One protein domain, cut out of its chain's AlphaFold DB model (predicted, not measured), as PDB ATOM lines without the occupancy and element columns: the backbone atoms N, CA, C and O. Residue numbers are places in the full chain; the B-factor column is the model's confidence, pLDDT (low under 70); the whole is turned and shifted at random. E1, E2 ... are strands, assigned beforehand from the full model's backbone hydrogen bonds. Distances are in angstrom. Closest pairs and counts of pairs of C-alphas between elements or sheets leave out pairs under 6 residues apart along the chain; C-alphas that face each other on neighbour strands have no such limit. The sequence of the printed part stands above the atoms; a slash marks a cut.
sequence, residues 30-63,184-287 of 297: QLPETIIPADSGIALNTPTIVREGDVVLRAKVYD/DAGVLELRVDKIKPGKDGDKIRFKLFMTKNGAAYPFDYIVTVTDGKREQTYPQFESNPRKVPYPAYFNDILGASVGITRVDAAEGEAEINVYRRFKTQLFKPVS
ATOM      1  N   GLN A  30     121.161 111.038  98.343       80.62
ATOM      2  CA  GLN A  30     122.205 111.227  97.331       80.62
ATOM      3  C   GLN A  30     123.600 110.952  97.909       80.62
ATOM      4  O   GLN A  30     123.903 111.410  99.022       80.62
ATOM      5  N   LEU A  31     124.413 110.202  97.161       82.44
ATOM      6  CA  LEU A  31     125.798 109.910  97.507       82.44
ATOM      7  C   LEU A  31     126.553 111.239  97.692       82.44
ATOM      8  O   LEU A  31     126.447 112.118  96.835       82.44
ATOM      9  N   PRO A  32     127.272 111.435  98.813       83.06
ATOM     10  CA  PRO A  32     128.074 112.635  99.006       83.06
ATOM     11  C   PRO A  32     129.147 112.794  97.920       83.06
ATOM     12  O   PRO A  32     129.629 111.809  97.352       83.06
ATOM     13  N   GLU A  33     129.552 114.036  97.675       84.88
ATOM     14  CA  GLU A  33     130.691 114.362  96.816       84.88
ATOM     15  C   GLU A  33     132.002 113.936  97.504       84.88
ATOM     16  O   GLU A  33     132.052 113.704  98.716       84.88
ATOM     17  N   THR A  34     133.092 113.852  96.744       85.94
ATOM     18  CA  THR A  34     134.433 113.586  97.277       85.94
ATOM     19  C   THR A  34     135.285 114.846  97.195       85.94
ATOM     20  O   THR A  34     135.419 115.442  96.125       85.94
ATOM     21  N   ILE A  35     135.928 115.231  98.300       87.88
ATOM     22  CA  ILE A  35     137.048 116.176  98.226       87.88
ATOM     23  C   ILE A  35     138.348 115.434  97.952       87.88
ATOM     24  O   ILE A  35     138.635 114.421  98.585       87.88
ATOM     25  N   ILE A  36     139.169 115.980  97.060       88.56
ATOM     26  CA  ILE A  36     140.559 115.567  96.860       88.56
ATOM     27  C   ILE A  36     141.448 116.789  97.125       88.56
ATOM     28  O   ILE A  36     141.240 117.839  96.503       88.56
ATOM     29  N   PRO A  37     142.428 116.700  98.041       87.25
ATOM     30  CA  PRO A  37     143.336 117.803  98.338       87.25
ATOM     31  C   PRO A  37     144.046 118.282  97.072       87.25
ATOM     32  O   PRO A  37     144.510 117.476  96.269       87.25
ATOM     33  N   ALA A  38     144.125 119.597  96.878       83.69
ATOM     34  CA  ALA A  38     144.896 120.154  95.779       83.69
ATOM     35  C   ALA A  38     146.369 120.277  96.186       83.69
ATOM     36  O   ALA A  38     146.685 120.581  97.339       83.69
ATOM     37  N   ASP A  39     147.276 120.112  95.219       71.75
ATOM     38  CA  ASP A  39     148.706 120.284  95.486       71.75
ATOM     39  C   ASP A  39     149.111 121.747  95.743       71.75
ATOM     40  O   ASP A  39     150.168 122.016  96.317       71.75
ATOM     41  N   SER A  40     148.234 122.684  95.379       69.50
ATOM     42  CA  SER A  40     148.386 124.126  95.558       69.50
ATOM     43  C   SER A  40     147.955 124.605  96.948       69.50
ATOM     44  O   SER A  40     146.903 124.197  97.442       69.50
ATOM     45  N   GLY A  41     148.702 125.547  97.520       75.56
ATOM     46  CA  GLY A  41     148.415 126.193  98.801       75.56
ATOM     47  C   GLY A  41     149.707 126.546  99.533       75.56
ATOM     48  O   GLY A  41     150.789 126.485  98.946       75.56
ATOM     49  N   ILE A  42     149.598 126.876 100.819       87.25
ATOM     50  CA  ILE A  42     150.765 127.107 101.675       87.25
ATOM     51  C   ILE A  42     151.553 125.797 101.854       87.25
ATOM     52  O   ILE A  42     150.980 124.704 101.952       87.25
ATOM     53  N   ALA A  43     152.885 125.901 101.849       88.00
ATOM     54  CA  ALA A  43     153.772 124.764 102.054       88.00
ATOM     55  C   ALA A  43     153.592 124.171 103.459       88.00
ATOM     56  O   ALA A  43     153.359 124.883 104.436       88.00
ATOM     57  N   LEU A  44     153.703 122.846 103.565       92.44
ATOM     58  CA  LEU A  44     153.570 122.179 104.856       92.44
ATOM     59  C   LEU A  44     154.727 122.547 105.788       92.44
ATOM     60  O   LEU A  44     155.868 122.684 105.348       92.44
ATOM     61  N   ASN A  45     154.421 122.665 107.081       93.06
ATOM     62  CA  ASN A  45     155.368 122.912 108.173       93.06
ATOM     63  C   ASN A  45     156.284 124.129 107.952       93.06
ATOM     64  O   ASN A  45     157.405 124.157 108.455       93.06
ATOM     65  N   THR A  46     155.820 125.110 107.175       93.88
ATOM     66  CA  THR A  46     156.580 126.314 106.840       93.88
ATOM     67  C   THR A  46     155.838 127.545 107.358       93.88
ATOM     68  O   THR A  46     154.710 127.785 106.906       93.88
ATOM     69  N   PRO A  47     156.450 128.342 108.257       95.88
ATOM     70  CA  PRO A  47     155.838 129.570 108.743       95.88
ATOM     71  C   PRO A  47     155.571 130.513 107.579       95.88
ATOM     72  O   PRO A  47     156.465 130.799 106.783       95.88
ATOM     73  N   THR A  48     154.326 130.953 107.452       97.31
ATOM     74  CA  THR A  48     153.881 131.789 106.338       97.31
ATOM     75  C   THR A  48     153.039 132.936 106.869       97.31
ATOM     76  O   THR A  48     152.125 132.721 107.665       97.31
ATOM     77  N   ILE A  49     153.346 134.151 106.413       97.94
ATOM     78  CA  ILE A  49     152.526 135.332 106.682       97.94
ATOM     79  C   ILE A  49     151.325 135.326 105.740       97.94
ATOM     80  O   ILE A  49     151.490 135.178 104.530       97.94
ATOM     81  N   VAL A  50     150.133 135.493 106.303       97.50
ATOM     82  CA  VAL A  50     148.860 135.554 105.579       97.50
ATOM     83  C   VAL A  50     148.089 136.820 105.925       97.50
ATOM     84  O   VAL A  50     148.204 137.348 107.034       97.50
ATOM     85  N   ARG A  51     147.271 137.274 104.979       97.81
ATOM     86  CA  ARG A  51     146.374 138.432 105.078       97.81
ATOM     87  C   ARG A  51     144.935 138.032 104.771       97.81
ATOM     88  O   ARG A  51     144.661 136.924 104.309       97.81
ATOM     89  N   GLU A  52     143.997 138.934 105.049       96.81
ATOM     90  CA  GLU A  52     142.586 138.738 104.702       96.81
ATOM     91  C   GLU A  52     142.415 138.409 103.208       96.81
ATOM     92  O   GLU A  52     142.981 139.072 102.343       96.81
ATOM     93  N   GLY A  53     141.642 137.361 102.915       94.00
ATOM     94  CA  GLY A  53     141.413 136.851 101.564       94.00
ATOM     95  C   GLY A  53     142.374 135.746 101.113       94.00
ATOM     96  O   GLY A  53     142.020 135.007 100.190       94.00
ATOM     97  N   ASP A  54     143.525 135.566 101.769       95.88
ATOM     98  CA  ASP A  54     144.496 134.541 101.373       95.88
ATOM     99  C   ASP A  54     143.919 133.125 101.502       95.88
ATOM    100  O   ASP A  54     143.229 132.779 102.469       95.88
ATOM    101  N   VAL A  55     144.238 132.281 100.517       94.56
ATOM    102  CA  VAL A  55     143.870 130.861 100.494       94.56
ATOM    103  C   VAL A  55     144.946 130.055 101.215       94.56
ATOM    104  O   VAL A  55     146.062 129.895 100.725       94.56
ATOM    105  N   VAL A  56     144.588 129.497 102.369       94.56
ATOM    106  CA  VAL A  56     145.482 128.690 103.209       94.56
ATOM    107  C   VAL A  56     145.541 127.246 102.712       94.56
ATOM    108  O   VAL A  56     146.619 126.666 102.571       94.56
ATOM    109  N   LEU A  57     144.376 126.668 102.414       93.88
ATOM    110  CA  LEU A  57     144.224 125.307 101.900       93.88
ATOM    111  C   LEU A  57     143.218 125.282 100.756       93.88
ATOM    112  O   LEU A  57     142.232 126.019 100.775       93.88
ATOM    113  N   ARG A  58     143.431 124.370  99.806       93.31
ATOM    114  CA  ARG A  58     142.528 124.124  98.681       93.31
ATOM    115  C   ARG A  58     142.294 122.624  98.496       93.31
ATOM    116  O   ARG A  58     143.220 121.820  98.593       93.31
ATOM    117  N   ALA A  59     141.061 122.257  98.189       91.50
ATOM    118  CA  ALA A  59     140.668 120.950  97.687       91.50
ATOM    119  C   ALA A  59     139.790 121.125  96.449       91.50
ATOM    120  O   ALA A  59     139.111 122.137  96.273       91.50
ATOM    121  N   LYS A  60     139.822 120.120  95.583       89.75
ATOM    122  CA  LYS A  60     138.891 119.983  94.468       89.75
ATOM    123  C   LYS A  60     137.745 119.080  94.898       89.75
ATOM    124  O   LYS A  60     137.971 118.096  95.600       89.75
ATOM    125  N   VAL A  61     136.542 119.435  94.483       87.19
ATOM    126  CA  VAL A  61     135.310 118.688  94.712       87.19
ATOM    127  C   VAL A  61     135.005 117.891  93.454       87.19
ATOM    128  O   VAL A  61     135.050 118.430  92.349       87.19
ATOM    129  N   TYR A  62     134.715 116.612  93.640       84.44
ATOM    130  CA  TYR A  62     134.420 115.662  92.583       84.44
ATOM    131  C   TYR A  62     133.106 114.963  92.874       84.44
ATOM    132  O   TYR A  62     132.829 114.614  94.027       84.44
ATOM    133  N   ASP A  63     132.369 114.648  91.819       83.56
ATOM    134  CA  ASP A  63     131.361 113.611  91.927       83.56
ATOM    135  C   ASP A  63     132.056 112.280  92.193       83.56
ATOM    136  O   ASP A  63     132.975 111.868  91.475       83.56
ATOM    137  N   ASP A 184     131.055 121.085  86.242       53.25
ATOM    138  CA  ASP A 184     130.696 121.745  87.486       53.25
ATOM    139  C   ASP A 184     131.687 121.517  88.652       53.25
ATOM    140  O   ASP A 184     131.330 121.690  89.821       53.25
ATOM    141  N   ALA A 185     132.930 121.086  88.394       61.00
ATOM    142  CA  ALA A 185     133.902 120.769  89.447       61.00
ATOM    143  C   ALA A 185     134.063 121.924  90.452       61.00
ATOM    144  O   ALA A 185     134.545 123.016  90.134       61.00
ATOM    145  N   GLY A 186     133.671 121.662  91.699       79.12
ATOM    146  CA  GLY A 186     133.753 122.643  92.767       79.12
ATOM    147  C   GLY A 186     135.175 122.788  93.311       79.12
ATOM    148  O   GLY A 186     136.012 121.887  93.225       79.12
ATOM    149  N   VAL A 187     135.456 123.924  93.936       88.94
ATOM    150  CA  VAL A 187     136.669 124.138  94.728       88.94
ATOM    151  C   VAL A 187     136.251 124.450  96.155       88.94
ATOM    152  O   VAL A 187     135.404 125.314  96.384       88.94
ATOM    153  N   LEU A 188     136.858 123.745  97.106       90.75
ATOM    154  CA  LEU A 188     136.734 124.027  98.527       90.75
ATOM    155  C   LEU A 188     138.021 124.689  99.017       90.75
ATOM    156  O   LEU A 188     139.114 124.152  98.834       90.75
ATOM    157  N   GLU A 189     137.903 125.843  99.659       92.81
ATOM    158  CA  GLU A 189     139.049 126.628 100.109       92.81
ATOM    159  C   GLU A 189     138.896 127.040 101.563       92.81
ATOM    160  O   GLU A 189     137.867 127.586 101.951       92.81
ATOM    161  N   LEU A 190     139.946 126.840 102.360       93.81
ATOM    162  CA  LEU A 190     140.075 127.503 103.651       93.81
ATOM    163  C   LEU A 190     140.738 128.856 103.409       93.81
ATOM    164  O   LEU A 190     141.909 128.902 103.027       93.81
ATOM    165  N   ARG A 191     139.999 129.942 103.626       94.56
ATOM    166  CA  ARG A 191     140.506 131.306 103.455       94.56
ATOM    167  C   ARG A 191     140.604 132.030 104.784       94.56
ATOM    168  O   ARG A 191     139.831 131.746 105.703       94.56
ATOM    169  N   VAL A 192     141.514 132.993 104.864       96.12
ATOM    170  CA  VAL A 192     141.496 133.997 105.931       96.12
ATOM    171  C   VAL A 192     140.281 134.893 105.692       96.12
ATOM    172  O   VAL A 192     140.245 135.656 104.734       96.12
ATOM    173  N   ASP A 193     139.259 134.757 106.535       95.50
ATOM    174  CA  ASP A 193     138.024 135.540 106.435       95.50
ATOM    175  C   ASP A 193     138.233 136.938 107.000       95.50
ATOM    176  O   ASP A 193     137.814 137.903 106.378       95.50
ATOM    177  N   LYS A 194     138.850 137.038 108.190       96.31
ATOM    178  CA  LYS A 194     139.082 138.309 108.894       96.31
ATOM    179  C   LYS A 194     140.279 138.237 109.828       96.31
ATOM    180  O   LYS A 194     140.465 137.231 110.518       96.31
ATOM    181  N   ILE A 195     140.982 139.357 109.953       96.75
ATOM    182  CA  ILE A 195     141.936 139.634 111.033       96.75
ATOM    183  C   ILE A 195     141.443 140.887 111.758       96.75
ATOM    184  O   ILE A 195     141.117 141.888 111.126       96.75
ATOM    185  N   LYS A 196     141.286 140.823 113.082       94.56
ATOM    186  CA  LYS A 196     140.703 141.931 113.855       94.56
ATOM    187  C   LYS A 196     141.293 142.029 115.257       94.56
ATOM    188  O   LYS A 196     141.608 140.991 115.850       94.56
ATOM    189  N   PRO A 197     141.343 143.238 115.835       92.56
ATOM    190  CA  PRO A 197     141.720 143.389 117.227       92.56
ATOM    191  C   PRO A 197     140.696 142.704 118.136       92.56
ATOM    192  O   PRO A 197     139.490 142.661 117.853       92.56
ATOM    193  N   GLY A 198     141.173 142.155 119.248       85.31
ATOM    194  CA  GLY A 198     140.333 141.566 120.285       85.31
ATOM    195  C   GLY A 198     140.652 142.153 121.653       85.31
ATOM    196  O   GLY A 198     141.777 142.550 121.926       85.31
ATOM    197  N   LYS A 199     139.648 142.186 122.538       82.19
ATOM    198  CA  LYS A 199     139.794 142.731 123.904       82.19
ATOM    199  C   LYS A 199     140.923 142.074 124.707       82.19
ATOM    200  O   LYS A 199     141.509 142.721 125.559       82.19
ATOM    201  N   ASP A 200     141.197 140.807 124.413       84.88
ATOM    202  CA  ASP A 200     142.155 139.965 125.123       84.88
ATOM    203  C   ASP A 200     143.269 139.465 124.170       84.88
ATOM    204  O   ASP A 200     143.800 138.370 124.349       84.88
ATOM    205  N   GLY A 201     143.558 140.229 123.108       87.81
ATOM    206  CA  GLY A 201     144.517 139.894 122.051       87.81
ATOM    207  C   GLY A 201     143.880 139.796 120.663       87.81
ATOM    208  O   GLY A 201     142.681 139.517 120.529       87.81
ATOM    209  N   ASP A 202     144.692 140.023 119.633       95.00
ATOM    210  CA  ASP A 202     144.272 140.008 118.231       95.00
ATOM    211  C   ASP A 202     143.781 138.632 117.794       95.00
ATOM    212  O   ASP A 202     144.229 137.598 118.294       95.00
ATOM    213  N   LYS A 203     142.825 138.616 116.864       95.06
ATOM    214  CA  LYS A 203     142.124 137.413 116.418       95.06
ATOM    215  C   LYS A 203     142.209 137.243 114.915       95.06
ATOM    216  O   LYS A 203     142.068 138.206 114.166       95.06
ATOM    217  N   ILE A 204     142.302 135.989 114.498       96.25
ATOM    218  CA  ILE A 204     142.129 135.567 113.112       96.25
ATOM    219  C   ILE A 204     140.914 134.652 113.013       96.25
ATOM    220  O   ILE A 204     140.631 133.854 113.914       96.25
ATOM    221  N   ARG A 205     140.183 134.774 111.909       96.19
ATOM    222  CA  ARG A 205     139.106 133.871 111.532       96.19
ATOM    223  C   ARG A 205     139.417 133.258 110.178       96.19
ATOM    224  O   ARG A 205     139.606 133.985 109.208       96.19
ATOM    225  N   PHE A 206     139.375 131.936 110.106       95.19
ATOM    226  CA  PHE A 206     139.293 131.216 108.845       95.19
ATOM    227  C   PHE A 206     137.850 130.863 108.523       95.19
ATOM    228  O   PHE A 206     137.038 130.621 109.425       95.19
ATOM    229  N   LYS A 207     137.548 130.786 107.228       93.81
ATOM    230  CA  LYS A 207     136.275 130.269 106.745       93.81
ATOM    231  C   LYS A 207     136.469 129.356 105.538       93.81
ATOM    232  O   LYS A 207     137.298 129.631 104.674       93.81
ATOM    233  N   LEU A 208     135.706 128.268 105.494       92.50
ATOM    234  CA  LEU A 208     135.586 127.410 104.324       92.50
ATOM    235  C   LEU A 208     134.648 128.059 103.303       92.50
ATOM    236  O   LEU A 208     133.519 128.431 103.628       92.50
ATOM    237  N   PHE A 209     135.118 128.168 102.067       89.62
ATOM    238  CA  PHE A 209     134.365 128.655 100.921       89.62
ATOM    239  C   PHE A 209     134.264 127.548  99.887       89.62
ATOM    240  O   PHE A 209     135.270 126.935  99.537       89.62
ATOM    241  N   MET A 210     133.051 127.315  99.395       88.31
ATOM    242  CA  MET A 210     132.807 126.410  98.284       88.31
ATOM    243  C   MET A 210     132.380 127.229  97.076       88.31
ATOM    244  O   MET A 210     131.404 127.984  97.138       88.31
ATOM    245  N   THR A 211     133.113 127.068  95.985       87.06
ATOM    246  CA  THR A 211     132.784 127.655  94.690       87.06
ATOM    247  C   THR A 211     132.439 126.534  93.730       87.06
ATOM    248  O   THR A 211     133.258 125.644  93.534       87.06
ATOM    249  N   LYS A 212     131.250 126.584  93.129       82.56
ATOM    250  CA  LYS A 212     130.809 125.680  92.057       82.56
ATOM    251  C   LYS A 212     130.300 126.563  90.915       82.56
ATOM    252  O   LYS A 212     129.646 127.570  91.177       82.56
ATOM    253  N   ASN A 213     130.675 126.284  89.674       77.69
ATOM    254  CA  ASN A 213     130.217 127.033  88.486       77.69
ATOM    255  C   ASN A 213     130.464 128.552  88.573       77.69
ATOM    256  O   ASN A 213     129.641 129.362  88.157       77.69
ATOM    257  N   GLY A 214     131.575 128.956  89.199       74.69
ATOM    258  CA  GLY A 214     131.906 130.368  89.433       74.69
ATOM    259  C   GLY A 214     131.079 131.070  90.523       74.69
ATOM    260  O   GLY A 214     131.402 132.200  90.885       74.69
ATOM    261  N   ALA A 215     130.065 130.417  91.096       77.19
ATOM    262  CA  ALA A 215     129.255 130.944  92.189       77.19
ATOM    263  C   ALA A 215     129.737 130.413  93.548       77.19
ATOM    264  O   ALA A 215     130.062 129.236  93.705       77.19
ATOM    265  N   ALA A 216     129.778 131.290  94.553       77.31
ATOM    266  CA  ALA A 216     130.037 130.896  95.934       77.31
ATOM    267  C   ALA A 216     128.725 130.503  96.621       77.31
ATOM    268  O   ALA A 216     127.774 131.286  96.641       77.31
ATOM    269  N   TYR A 217     128.691 129.316  97.221       71.94
ATOM    270  CA  TYR A 217     127.508 128.820  97.924       71.94
ATOM    271  C   TYR A 217     127.665 129.041  99.429       71.94
ATOM    272  O   TYR A 217     128.669 128.602 100.001       71.94
ATOM    273  N   PRO A 218     126.709 129.706 100.103       69.56
ATOM    274  CA  PRO A 218     126.677 129.711 101.556       69.56
ATOM    275  C   PRO A 218     126.265 128.324 102.068       69.56
ATOM    276  O   PRO A 218     125.392 127.672 101.499       69.56
ATOM    277  N   PHE A 219     126.892 127.879 103.153       81.88
ATOM    278  CA  PHE A 219     126.518 126.663 103.872       81.88
ATOM    279  C   PHE A 219     126.809 126.836 105.364       81.88
ATOM    280  O   PHE A 219     127.702 127.599 105.747       81.88
ATOM    281  N   ASP A 220     126.041 126.134 106.196       80.19
ATOM    282  CA  ASP A 220     126.095 126.260 107.655       80.19
ATOM    283  C   ASP A 220     127.066 125.262 108.279       80.19
ATOM    284  O   ASP A 220     127.723 125.569 109.273       80.19
ATOM    285  N   TYR A 221     127.154 124.060 107.705       80.44
ATOM    286  CA  TYR A 221     128.090 123.012 108.102       80.44
ATOM    287  C   TYR A 221     128.307 122.010 106.966       80.44
ATOM    288  O   TYR A 221     127.596 121.992 105.960       80.44
ATOM    289  N   ILE A 222     129.324 121.174 107.140       82.00
ATOM    290  CA  ILE A 222     129.667 120.068 106.253       82.00
ATOM    291  C   ILE A 222     129.447 118.773 107.021       82.00
ATOM    292  O   ILE A 222     129.894 118.644 108.162       82.00
ATOM    293  N   VAL A 223     128.773 117.816 106.392       81.56
ATOM    294  CA  VAL A 223     128.694 116.442 106.888       81.56
ATOM    295  C   VAL A 223     129.766 115.623 106.194       81.56
ATOM    296  O   VAL A 223     129.758 115.528 104.969       81.56
ATOM    297  N   THR A 224     130.660 115.015 106.959       78.38
ATOM    298  CA  THR A 224     131.625 114.030 106.458       78.38
ATOM    299  C   THR A 224     131.216 112.633 106.886       78.38
ATOM    300  O   THR A 224     130.545 112.453 107.906       78.38
ATOM    301  N   VAL A 225     131.594 111.635 106.088       67.44
ATOM    302  CA  VAL A 225     131.464 110.225 106.467       67.44
ATOM    303  C   VAL A 225     132.863 109.662 106.673       67.44
ATOM    304  O   VAL A 225     133.588 109.438 105.706       67.44
ATOM    305  N   THR A 226     133.228 109.431 107.931       61.97
ATOM    306  CA  THR A 226     134.527 108.879 108.333       61.97
ATOM    307  C   THR A 226     134.283 107.536 109.006       61.97
ATOM    308  O   THR A 226     133.570 107.473 110.005       61.97
ATOM    309  N   ASP A 227     134.823 106.449 108.450       61.34
ATOM    310  CA  ASP A 227     134.712 105.092 109.013       61.34
ATOM    311  C   ASP A 227     133.260 104.684 109.354       61.34
ATOM    312  O   ASP A 227     132.961 104.128 110.411       61.34
ATOM    313  N   GLY A 228     132.320 105.037 108.469       54.38
ATOM    314  CA  GLY A 228     130.886 104.769 108.632       54.38
ATOM    315  C   GLY A 228     130.152 105.693 109.615       54.38
ATOM    316  O   GLY A 228     128.930 105.598 109.743       54.38
ATOM    317  N   LYS A 229     130.847 106.621 110.285       63.03
ATOM    318  CA  LYS A 229     130.248 107.628 111.172       63.03
ATOM    319  C   LYS A 229     130.066 108.955 110.450       63.03
ATOM    320  O   LYS A 229     130.898 109.360 109.645       63.03
ATOM    321  N   ARG A 230     128.963 109.643 110.757       70.19
ATOM    322  CA  ARG A 230     128.693 110.997 110.263       70.19
ATOM    323  C   ARG A 230     129.240 112.018 111.250       70.19
ATOM    324  O   ARG A 230     128.818 112.023 112.405       70.19
ATOM    325  N   GLU A 231     130.117 112.892 110.784       78.81
ATOM    326  CA  GLU A 231     130.683 113.991 111.568       78.81
ATOM    327  C   GLU A 231     130.243 115.334 110.988       78.81
ATOM    328  O   GLU A 231     129.996 115.460 109.788       78.81
ATOM    329  N   GLN A 232     130.103 116.339 111.854       81.81
ATOM    330  CA  GLN A 232     129.730 117.696 111.461       81.81
ATOM    331  C   GLN A 232     130.931 118.620 111.634       81.81
ATOM    332  O   GLN A 232     131.468 118.748 112.732       81.81
ATOM    333  N   THR A 233     131.324 119.286 110.553       83.88
ATOM    334  CA  THR A 233     132.377 120.305 110.552       83.88
ATOM    335  C   THR A 233     131.762 121.671 110.273       83.88
ATOM    336  O   THR A 233     131.077 121.857 109.267       83.88
ATOM    337  N   TYR A 234     132.017 122.644 111.145       88.38
ATOM    338  CA  TYR A 234     131.573 124.022 110.935       88.38
ATOM    339  C   TYR A 234     132.493 124.754 109.950       88.38
ATOM    340  O   TYR A 234     133.692 124.493 109.920       88.38
ATOM    341  N   PRO A 235     131.973 125.700 109.154       89.62
ATOM    342  CA  PRO A 235     132.759 126.393 108.147       89.62
ATOM    343  C   PRO A 235     133.672 127.467 108.733       89.62
ATOM    344  O   PRO A 235     134.507 127.966 107.996       89.62
ATOM    345  N   GLN A 236     133.502 127.878 109.993       93.06
ATOM    346  CA  GLN A 236     134.213 129.012 110.592       93.06
ATOM    347  C   GLN A 236     135.072 128.581 111.778       93.06
ATOM    348  O   GLN A 236     134.590 127.914 112.691       93.06
ATOM    349  N   PHE A 237     136.320 129.051 111.796       93.50
ATOM    350  CA  PHE A 237     137.303 128.765 112.840       93.50
ATOM    351  C   PHE A 237     137.920 130.088 113.298       93.50
ATOM    352  O   PHE A 237     138.638 130.729 112.536       93.50
ATOM    353  N   GLU A 238     137.602 130.544 114.511       94.69
ATOM    354  CA  GLU A 238     138.082 131.826 115.053       94.69
ATOM    355  C   GLU A 238     138.978 131.593 116.269       94.69
ATOM    356  O   GLU A 238     138.634 130.816 117.164       94.69
ATOM    357  N   SER A 239     140.128 132.271 116.312       94.19
ATOM    358  CA  SER A 239     141.026 132.178 117.459       94.19
ATOM    359  C   SER A 239     140.434 132.901 118.672       94.19
ATOM    360  O   SER A 239     139.740 133.919 118.575       94.19
ATOM    361  N   ASN A 240     140.708 132.365 119.859       91.69
ATOM    362  CA  ASN A 240     140.324 132.985 121.121       91.69
ATOM    363  C   ASN A 240     141.540 133.018 122.057       91.69
ATOM    364  O   ASN A 240     141.645 132.137 122.913       91.69
ATOM    365  N   PRO A 241     142.440 134.011 121.902       87.81
ATOM    366  CA  PRO A 241     143.723 134.064 122.613       87.81
ATOM    367  C   PRO A 241     143.582 134.008 124.140       87.81
ATOM    368  O   PRO A 241     144.451 133.482 124.825       87.81
ATOM    369  N   ARG A 242     142.444 134.455 124.686       89.06
ATOM    370  CA  ARG A 242     142.135 134.329 126.115       89.06
ATOM    371  C   ARG A 242     141.953 132.888 126.587       89.06
ATOM    372  O   ARG A 242     142.276 132.576 127.727       89.06
ATOM    373  N   LYS A 243     141.336 132.038 125.762       89.06
ATOM    374  CA  LYS A 243     141.079 130.629 126.103       89.06
ATOM    375  C   LYS A 243     142.232 129.729 125.678       89.06
ATOM    376  O   LYS A 243     142.545 128.778 126.381       89.06
ATOM    377  N   VAL A 244     142.816 130.021 124.519       87.38
ATOM    378  CA  VAL A 244     143.923 129.279 123.922       87.38
ATOM    379  C   VAL A 244     144.943 130.315 123.450       87.38
ATOM    380  O   VAL A 244     144.717 130.922 122.399       87.38
ATOM    381  N   PRO A 245     146.010 130.574 124.227       88.12
ATOM    382  CA  PRO A 245     147.042 131.525 123.832       88.12
ATOM    383  C   PRO A 245     147.788 131.022 122.594       88.12
ATOM    384  O   PRO A 245     147.773 129.830 122.289       88.12
ATOM    385  N   TYR A 246     148.449 131.932 121.883       91.81
ATOM    386  CA  TYR A 246     149.273 131.544 120.746       91.81
ATOM    387  C   TYR A 246     150.509 130.737 121.209       91.81
ATOM    388  O   TYR A 246     151.115 131.105 122.217       91.81
ATOM    389  N   PRO A 247     150.894 129.657 120.498       93.12
ATOM    390  CA  PRO A 247     150.280 129.175 119.265       93.12
ATOM    391  C   PRO A 247     148.918 128.487 119.477       93.12
ATOM    392  O   PRO A 247     148.770 127.601 120.314       93.12
ATOM    393  N   ALA A 248     147.928 128.874 118.668       93.75
ATOM    394  CA  ALA A 248     146.593 128.280 118.667       93.75
ATOM    395  C   ALA A 248     146.476 127.277 117.515       93.75
ATOM    396  O   ALA A 248     146.896 127.570 116.398       93.75
ATOM    397  N   TYR A 249     145.889 126.109 117.767       94.25
ATOM    398  CA  TYR A 249     145.791 125.034 116.779       94.25
ATOM    399  C   TYR A 249     144.335 124.748 116.434       94.25
ATOM    400  O   TYR A 249     143.515 124.499 117.320       94.25
ATOM    401  N   PHE A 250     144.032 124.731 115.141       93.44
ATOM    402  CA  PHE A 250     142.797 124.174 114.615       93.44
ATOM    403  C   PHE A 250     143.096 122.815 114.001       93.44
ATOM    404  O   PHE A 250     143.748 122.720 112.961       93.44
ATOM    405  N   ASN A 251     142.624 121.769 114.671       91.56
ATOM    406  CA  ASN A 251     142.746 120.394 114.212       91.56
ATOM    407  C   ASN A 251     141.440 119.926 113.574       91.56
ATOM    408  O   ASN A 251     140.368 120.444 113.883       91.56
ATOM    409  N   ASP A 252     141.568 118.944 112.689       87.12
ATOM    410  CA  ASP A 252     140.474 118.246 112.020       87.12
ATOM    411  C   ASP A 252     139.508 119.159 111.246       87.12
ATOM    412  O   ASP A 252     138.316 118.882 111.126       87.12
ATOM    413  N   ILE A 253     140.040 120.211 110.611       89.81
ATOM    414  CA  ILE A 253     139.306 120.978 109.594       89.81
ATOM    415  C   ILE A 253     139.195 120.098 108.344       89.81
ATOM    416  O   ILE A 253     140.044 120.164 107.456       89.81
ATOM    417  N   LEU A 254     138.199 119.207 108.293       88.75
ATOM    418  CA  LEU A 254     138.090 118.173 107.251       88.75
ATOM    419  C   LEU A 254     139.387 117.344 107.130       88.75
ATOM    420  O   LEU A 254     139.924 117.114 106.042       88.75
ATOM    421  N   GLY A 255     139.927 116.956 108.287       88.44
ATOM    422  CA  GLY A 255     141.194 116.239 108.416       88.44
ATOM    423  C   GLY A 255     142.453 117.102 108.277       88.44
ATOM    424  O   GLY A 255     143.543 116.567 108.462       88.44
ATOM    425  N   ALA A 256     142.338 118.403 107.985       91.69
ATOM    426  CA  ALA A 256     143.468 119.332 107.963       91.69
ATOM    427  C   ALA A 256     143.828 119.862 109.357       91.69
ATOM    428  O   ALA A 256     143.003 119.864 110.271       91.69
ATOM    429  N   SER A 257     145.060 120.353 109.503       95.19
ATOM    430  CA  SER A 257     145.544 120.982 110.735       95.19
ATOM    431  C   SER A 257     146.334 122.250 110.421       95.19
ATOM    432  O   SER A 257     147.270 122.228 109.614       95.19
ATOM    433  N   VAL A 258     145.943 123.348 111.070       96.00
ATOM    434  CA  VAL A 258     146.544 124.680 110.923       96.00
ATOM    435  C   VAL A 258     146.884 125.230 112.305       96.00
ATOM    436  O   VAL A 258     146.028 125.293 113.186       96.00
ATOM    437  N   GLY A 259     148.135 125.640 112.496       96.62
ATOM    438  CA  GLY A 259     148.589 126.396 113.658       96.62
ATOM    439  C   GLY A 259     148.704 127.875 113.350       96.62
ATOM    440  O   GLY A 259     149.136 128.255 112.266       96.62
ATOM    441  N   ILE A 260     148.371 128.700 114.328       96.88
ATOM    442  CA  ILE A 260     148.529 130.149 114.299       96.88
ATOM    443  C   ILE A 260     149.576 130.492 115.343       96.88
ATOM    444  O   ILE A 260     149.333 130.276 116.529       96.88
ATOM    445  N   THR A 261     150.726 130.999 114.920       95.62
ATOM    446  CA  THR A 261     151.843 131.336 115.816       95.62
ATOM    447  C   THR A 261     151.789 132.789 116.265       95.62
ATOM    448  O   THR A 261     152.159 133.086 117.399       95.62
ATOM    449  N   ARG A 262     151.271 133.687 115.419       95.94
ATOM    450  CA  ARG A 262     151.133 135.120 115.711       95.94
ATOM    451  C   ARG A 262     149.951 135.718 114.954       95.94
ATOM    452  O   ARG A 262     149.679 135.317 113.827       95.94
ATOM    453  N   VAL A 263     149.293 136.714 115.543       96.88
ATOM    454  CA  VAL A 263     148.327 137.585 114.856       96.88
ATOM    455  C   VAL A 263     148.658 139.030 115.196       96.88
ATOM    456  O   VAL A 263     148.936 139.327 116.356       96.88
ATOM    457  N   ASP A 264     148.628 139.890 114.186       96.38
ATOM    458  CA  ASP A 264     148.866 141.324 114.278       96.38
ATOM    459  C   ASP A 264     147.787 142.054 113.487       96.38
ATOM    460  O   ASP A 264     147.802 142.130 112.256       96.38
ATOM    461  N   ALA A 265     146.780 142.530 114.211       95.12
ATOM    462  CA  ALA A 265     145.627 143.164 113.600       95.12
ATOM    463  C   ALA A 265     145.901 144.598 113.141       95.12
ATOM    464  O   ALA A 265     145.106 145.118 112.362       95.12
ATOM    465  N   ALA A 266     146.984 145.229 113.606       95.56
ATOM    466  CA  ALA A 266     147.374 146.555 113.143       95.56
ATOM    467  C   ALA A 266     147.931 146.486 111.715       95.56
ATOM    468  O   ALA A 266     147.525 147.273 110.863       95.56
ATOM    469  N   GLU A 267     148.777 145.490 111.447       96.31
ATOM    470  CA  GLU A 267     149.330 145.227 110.110       96.31
ATOM    471  C   GLU A 267     148.383 144.395 109.221       96.31
ATOM    472  O   GLU A 267     148.593 144.264 108.017       96.31
ATOM    473  N   GLY A 268     147.312 143.832 109.794       96.06
ATOM    474  CA  GLY A 268     146.365 142.981 109.068       96.06
ATOM    475  C   GLY A 268     146.972 141.637 108.660       96.06
ATOM    476  O   GLY A 268     146.620 141.085 107.615       96.06
ATOM    477  N   GLU A 269     147.886 141.115 109.477       97.69
ATOM    478  CA  GLU A 269     148.702 139.940 109.183       97.69
ATOM    479  C   GLU A 269     148.605 138.877 110.281       97.69
ATOM    480  O   GLU A 269     148.404 139.156 111.465       97.69
ATOM    481  N   ALA A 270     148.791 137.621 109.894       97.38
ATOM    482  CA  ALA A 270     149.003 136.525 110.826       97.38
ATOM    483  C   ALA A 270     150.120 135.616 110.324       97.38
ATOM    484  O   ALA A 270     150.272 135.418 109.123       97.38
ATOM    485  N   GLU A 271     150.878 135.033 111.244       97.88
ATOM    486  CA  GLU A 271     151.817 133.962 110.928       97.88
ATOM    487  C   GLU A 271     151.161 132.620 111.239       97.88
ATOM    488  O   GLU A 271     150.630 132.397 112.336       97.88
ATOM    489  N   ILE A 272     151.173 131.730 110.249       97.38
ATOM    490  CA  ILE A 272     150.539 130.421 110.345       97.38
ATOM    491  C   ILE A 272     151.474 129.310 109.876       97.38
ATOM    492  O   ILE A 272     152.405 129.529 109.105       97.38
ATOM    493  N   ASN A 273     151.170 128.094 110.315       96.88
ATOM    494  CA  ASN A 273     151.793 126.855 109.875       96.88
ATOM    495  C   ASN A 273     150.708 125.858 109.475       96.88
ATOM    496  O   ASN A 273     149.819 125.551 110.268       96.88
ATOM    497  N   VAL A 274     150.795 125.306 108.268       95.50
ATOM    498  CA  VAL A 274     149.934 124.194 107.853       95.50
ATOM    499  C   VAL A 274     150.651 122.886 108.170       95.50
ATOM    500  O   VAL A 274     151.647 122.561 107.531       95.50
ATOM    501  N   TYR A 275     150.153 122.116 109.135       95.06
ATOM    502  CA  TYR A 275     150.764 120.832 109.514       95.06
ATOM    503  C   TYR A 275     150.238 119.671 108.677       95.06
ATOM    504  O   TYR A 275     150.944 118.698 108.414       95.06
ATOM    505  N   ARG A 276     148.977 119.765 108.249       93.81
ATOM    506  CA  ARG A 276     148.319 118.739 107.443       93.81
ATOM    507  C   ARG A 276     147.322 119.385 106.490       93.81
ATOM    508  O   ARG A 276     146.563 120.260 106.901       93.81
ATOM    509  N   ARG A 277     147.313 118.936 105.231       93.19
ATOM    510  CA  ARG A 277     146.303 119.331 104.234       93.19
ATOM    511  C   ARG A 277     144.960 118.668 104.533       93.19
ATOM    512  O   ARG A 277     144.870 117.821 105.417       93.19
ATOM    513  N   PHE A 278     143.933 119.027 103.766       92.00
ATOM    514  CA  PHE A 278     142.689 118.260 103.752       92.00
ATOM    515  C   PHE A 278     142.966 116.769 103.529       92.00
ATOM    516  O   PHE A 278     143.962 116.400 102.901       92.00
ATOM    517  N   LYS A 279     142.082 115.912 104.037       89.94
ATOM    518  CA  LYS A 279     142.092 114.479 103.728       89.94
ATOM    519  C   LYS A 279     141.101 114.207 102.599       89.94
ATOM    520  O   LYS A 279     140.040 114.824 102.560       89.94
ATOM    521  N   THR A 280     141.424 113.270 101.710       88.31
ATOM    522  CA  THR A 280     140.437 112.739 100.762       88.31
ATOM    523  C   THR A 280     139.315 112.048 101.530       88.31
ATOM    524  O   THR A 280     139.592 111.139 102.316       88.31
ATOM    525  N   GLN A 281     138.072 112.485 101.333       86.38
ATOM    526  CA  GLN A 281     136.902 111.917 102.009       86.38
ATOM    527  C   GLN A 281     135.588 112.310 101.329       86.38
ATOM    528  O   GLN A 281     135.525 113.303 100.598       86.38
ATOM    529  N   LEU A 282     134.537 111.547 101.640       84.88
ATOM    530  CA  LEU A 282     133.157 111.886 101.311       84.88
ATOM    531  C   LEU A 282     132.686 113.063 102.164       84.88
ATOM    532  O   LEU A 282     132.842 113.061 103.389       84.88
ATOM    533  N   PHE A 283     132.063 114.044 101.523       83.69
ATOM    534  CA  PHE A 283     131.519 115.212 102.194       83.69
ATOM    535  C   PHE A 283     130.231 115.694 101.520       83.69
ATOM    536  O   PHE A 283     130.003 115.499 100.328       83.69
ATOM    537  N   LYS A 284     129.374 116.342 102.306       82.31
ATOM    538  CA  LYS A 284     128.174 117.012 101.816       82.31
ATOM    539  C   LYS A 284     128.030 118.379 102.485       82.31
ATOM    540  O   LYS A 284     127.879 118.423 103.710       82.31
ATOM    541  N   PRO A 285     128.063 119.489 101.732       78.38
ATOM    542  CA  PRO A 285     127.736 120.804 102.268       78.38
ATOM    543  C   PRO A 285     126.230 120.879 102.555       78.38
ATOM    544  O   PRO A 285     125.410 120.436 101.749       78.38
ATOM    545  N   VAL A 286     125.854 121.425 103.712       76.62
ATOM    546  CA  VAL A 286     124.450 121.560 104.123       76.62
ATOM    547  C   VAL A 286     124.139 123.018 104.447       76.62
ATOM    548  O   VAL A 286     124.794 123.641 105.283       76.62
ATOM    549  N   SER A 287     123.107 123.547 103.793       69.44
ATOM    550  CA  SER A 287     122.474 124.820 104.134       69.44
ATOM    551  C   SER A 287     121.105 124.531 104.737       69.44
ATOM    552  O   SER A 287     120.296 123.827 104.125       69.44
TER     553      SER A 287
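Overview. This is residues 30 to 63 and 184 to 287 of the 297 residues of an uncharacterized protein of Erythrobacter sp. SG61-1L (UniProt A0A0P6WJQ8). Two strongly twisted sheets are stacked face to face as a lopsided sandwich: a large branched sheet of nine strands, E1, E3 to E9 and E13, in which E5 has three neighbours, E4, E6 and E9, and a smaller sheet of four strands, E2, E10, E11 and E12, which covers only part of it, near E4 and E5. Beyond E5 the large sheet forks to E6 and E9. The printed part has 138 residues, with no named helix and 13 strands, E1 to E13 along the chain; it is all strand, and the smaller sheet, E2 - E12 - E11 - E10, is all antiparallel. The whole is compact, with a radius of gyration of the C-alphas of 14.9 A and spans of 45 by 30 by 28 A.

Along the chain. In the large sheet, E1 is residues 33 to 37, starting at C-alpha 33 (130.691, 114.362, 96.816). E3 is 55 to 63, 23.0 A long; E4 is 187 to 196, 26.4 A; E5 is 203 to 212, 29.3 A. E6 is 215 to 217, E7 221 to 226, E8 229 to 233 and E9 236 to 238. E13, residues 281 to 286, ends at C-alpha 286 (124.450, 121.560, 104.123). In the smaller sheet, E2 is 48 to 51, E10 248 to 253, E11 256 to 264, 23.5 A long, and E12 269 to 276, 21.3 A.

Arrangement. E5 has E4 on one side and E6 and E9 on the other side. Hairpin E4 and E5 is antiparallel at 153 degrees, with N 191 and O 207 2.9 A apart; E4, E5 and E6 form a meander, each strand the antiparallel neighbour of the one before. N 206 and O 237 of E5 and E9 are 2.8 A apart. E1 has E3 on one side, with N 36 and O 60 at 2.8 A, and E13 on the other side, with N 283 and O 33 at 2.8 A. E7 pairs with E13, N 284 and O 223 being 2.8 A apart, and forms a hairpin with E8. E8 runs on into E9 at 59 degrees. E10, E11 and E12 form a second meander; E11 bends by 61 degrees at residue 261. N 273 and O 259 of E12 and E11 are 2.8 A apart. The sheets form a sandwich, face to face with best planes 15 degrees apart; the closest C-alphas of E5 and E11, Lys 203 and Val 263, are 6.4 A apart.

Size, cuts and confidence. The two farthest C-alphas, Gln 30 and Ala 266, are 46.2 A apart. Residues 64 to 183 are not printed; C-alphas 63 and 184 are 9.3 A apart across the cut. Of the links printed whole, none is long. Mean pLDDT of the printed part is 87.6; residues 40, 184 to 185, 218, 225 to 229 and 287 are under 70.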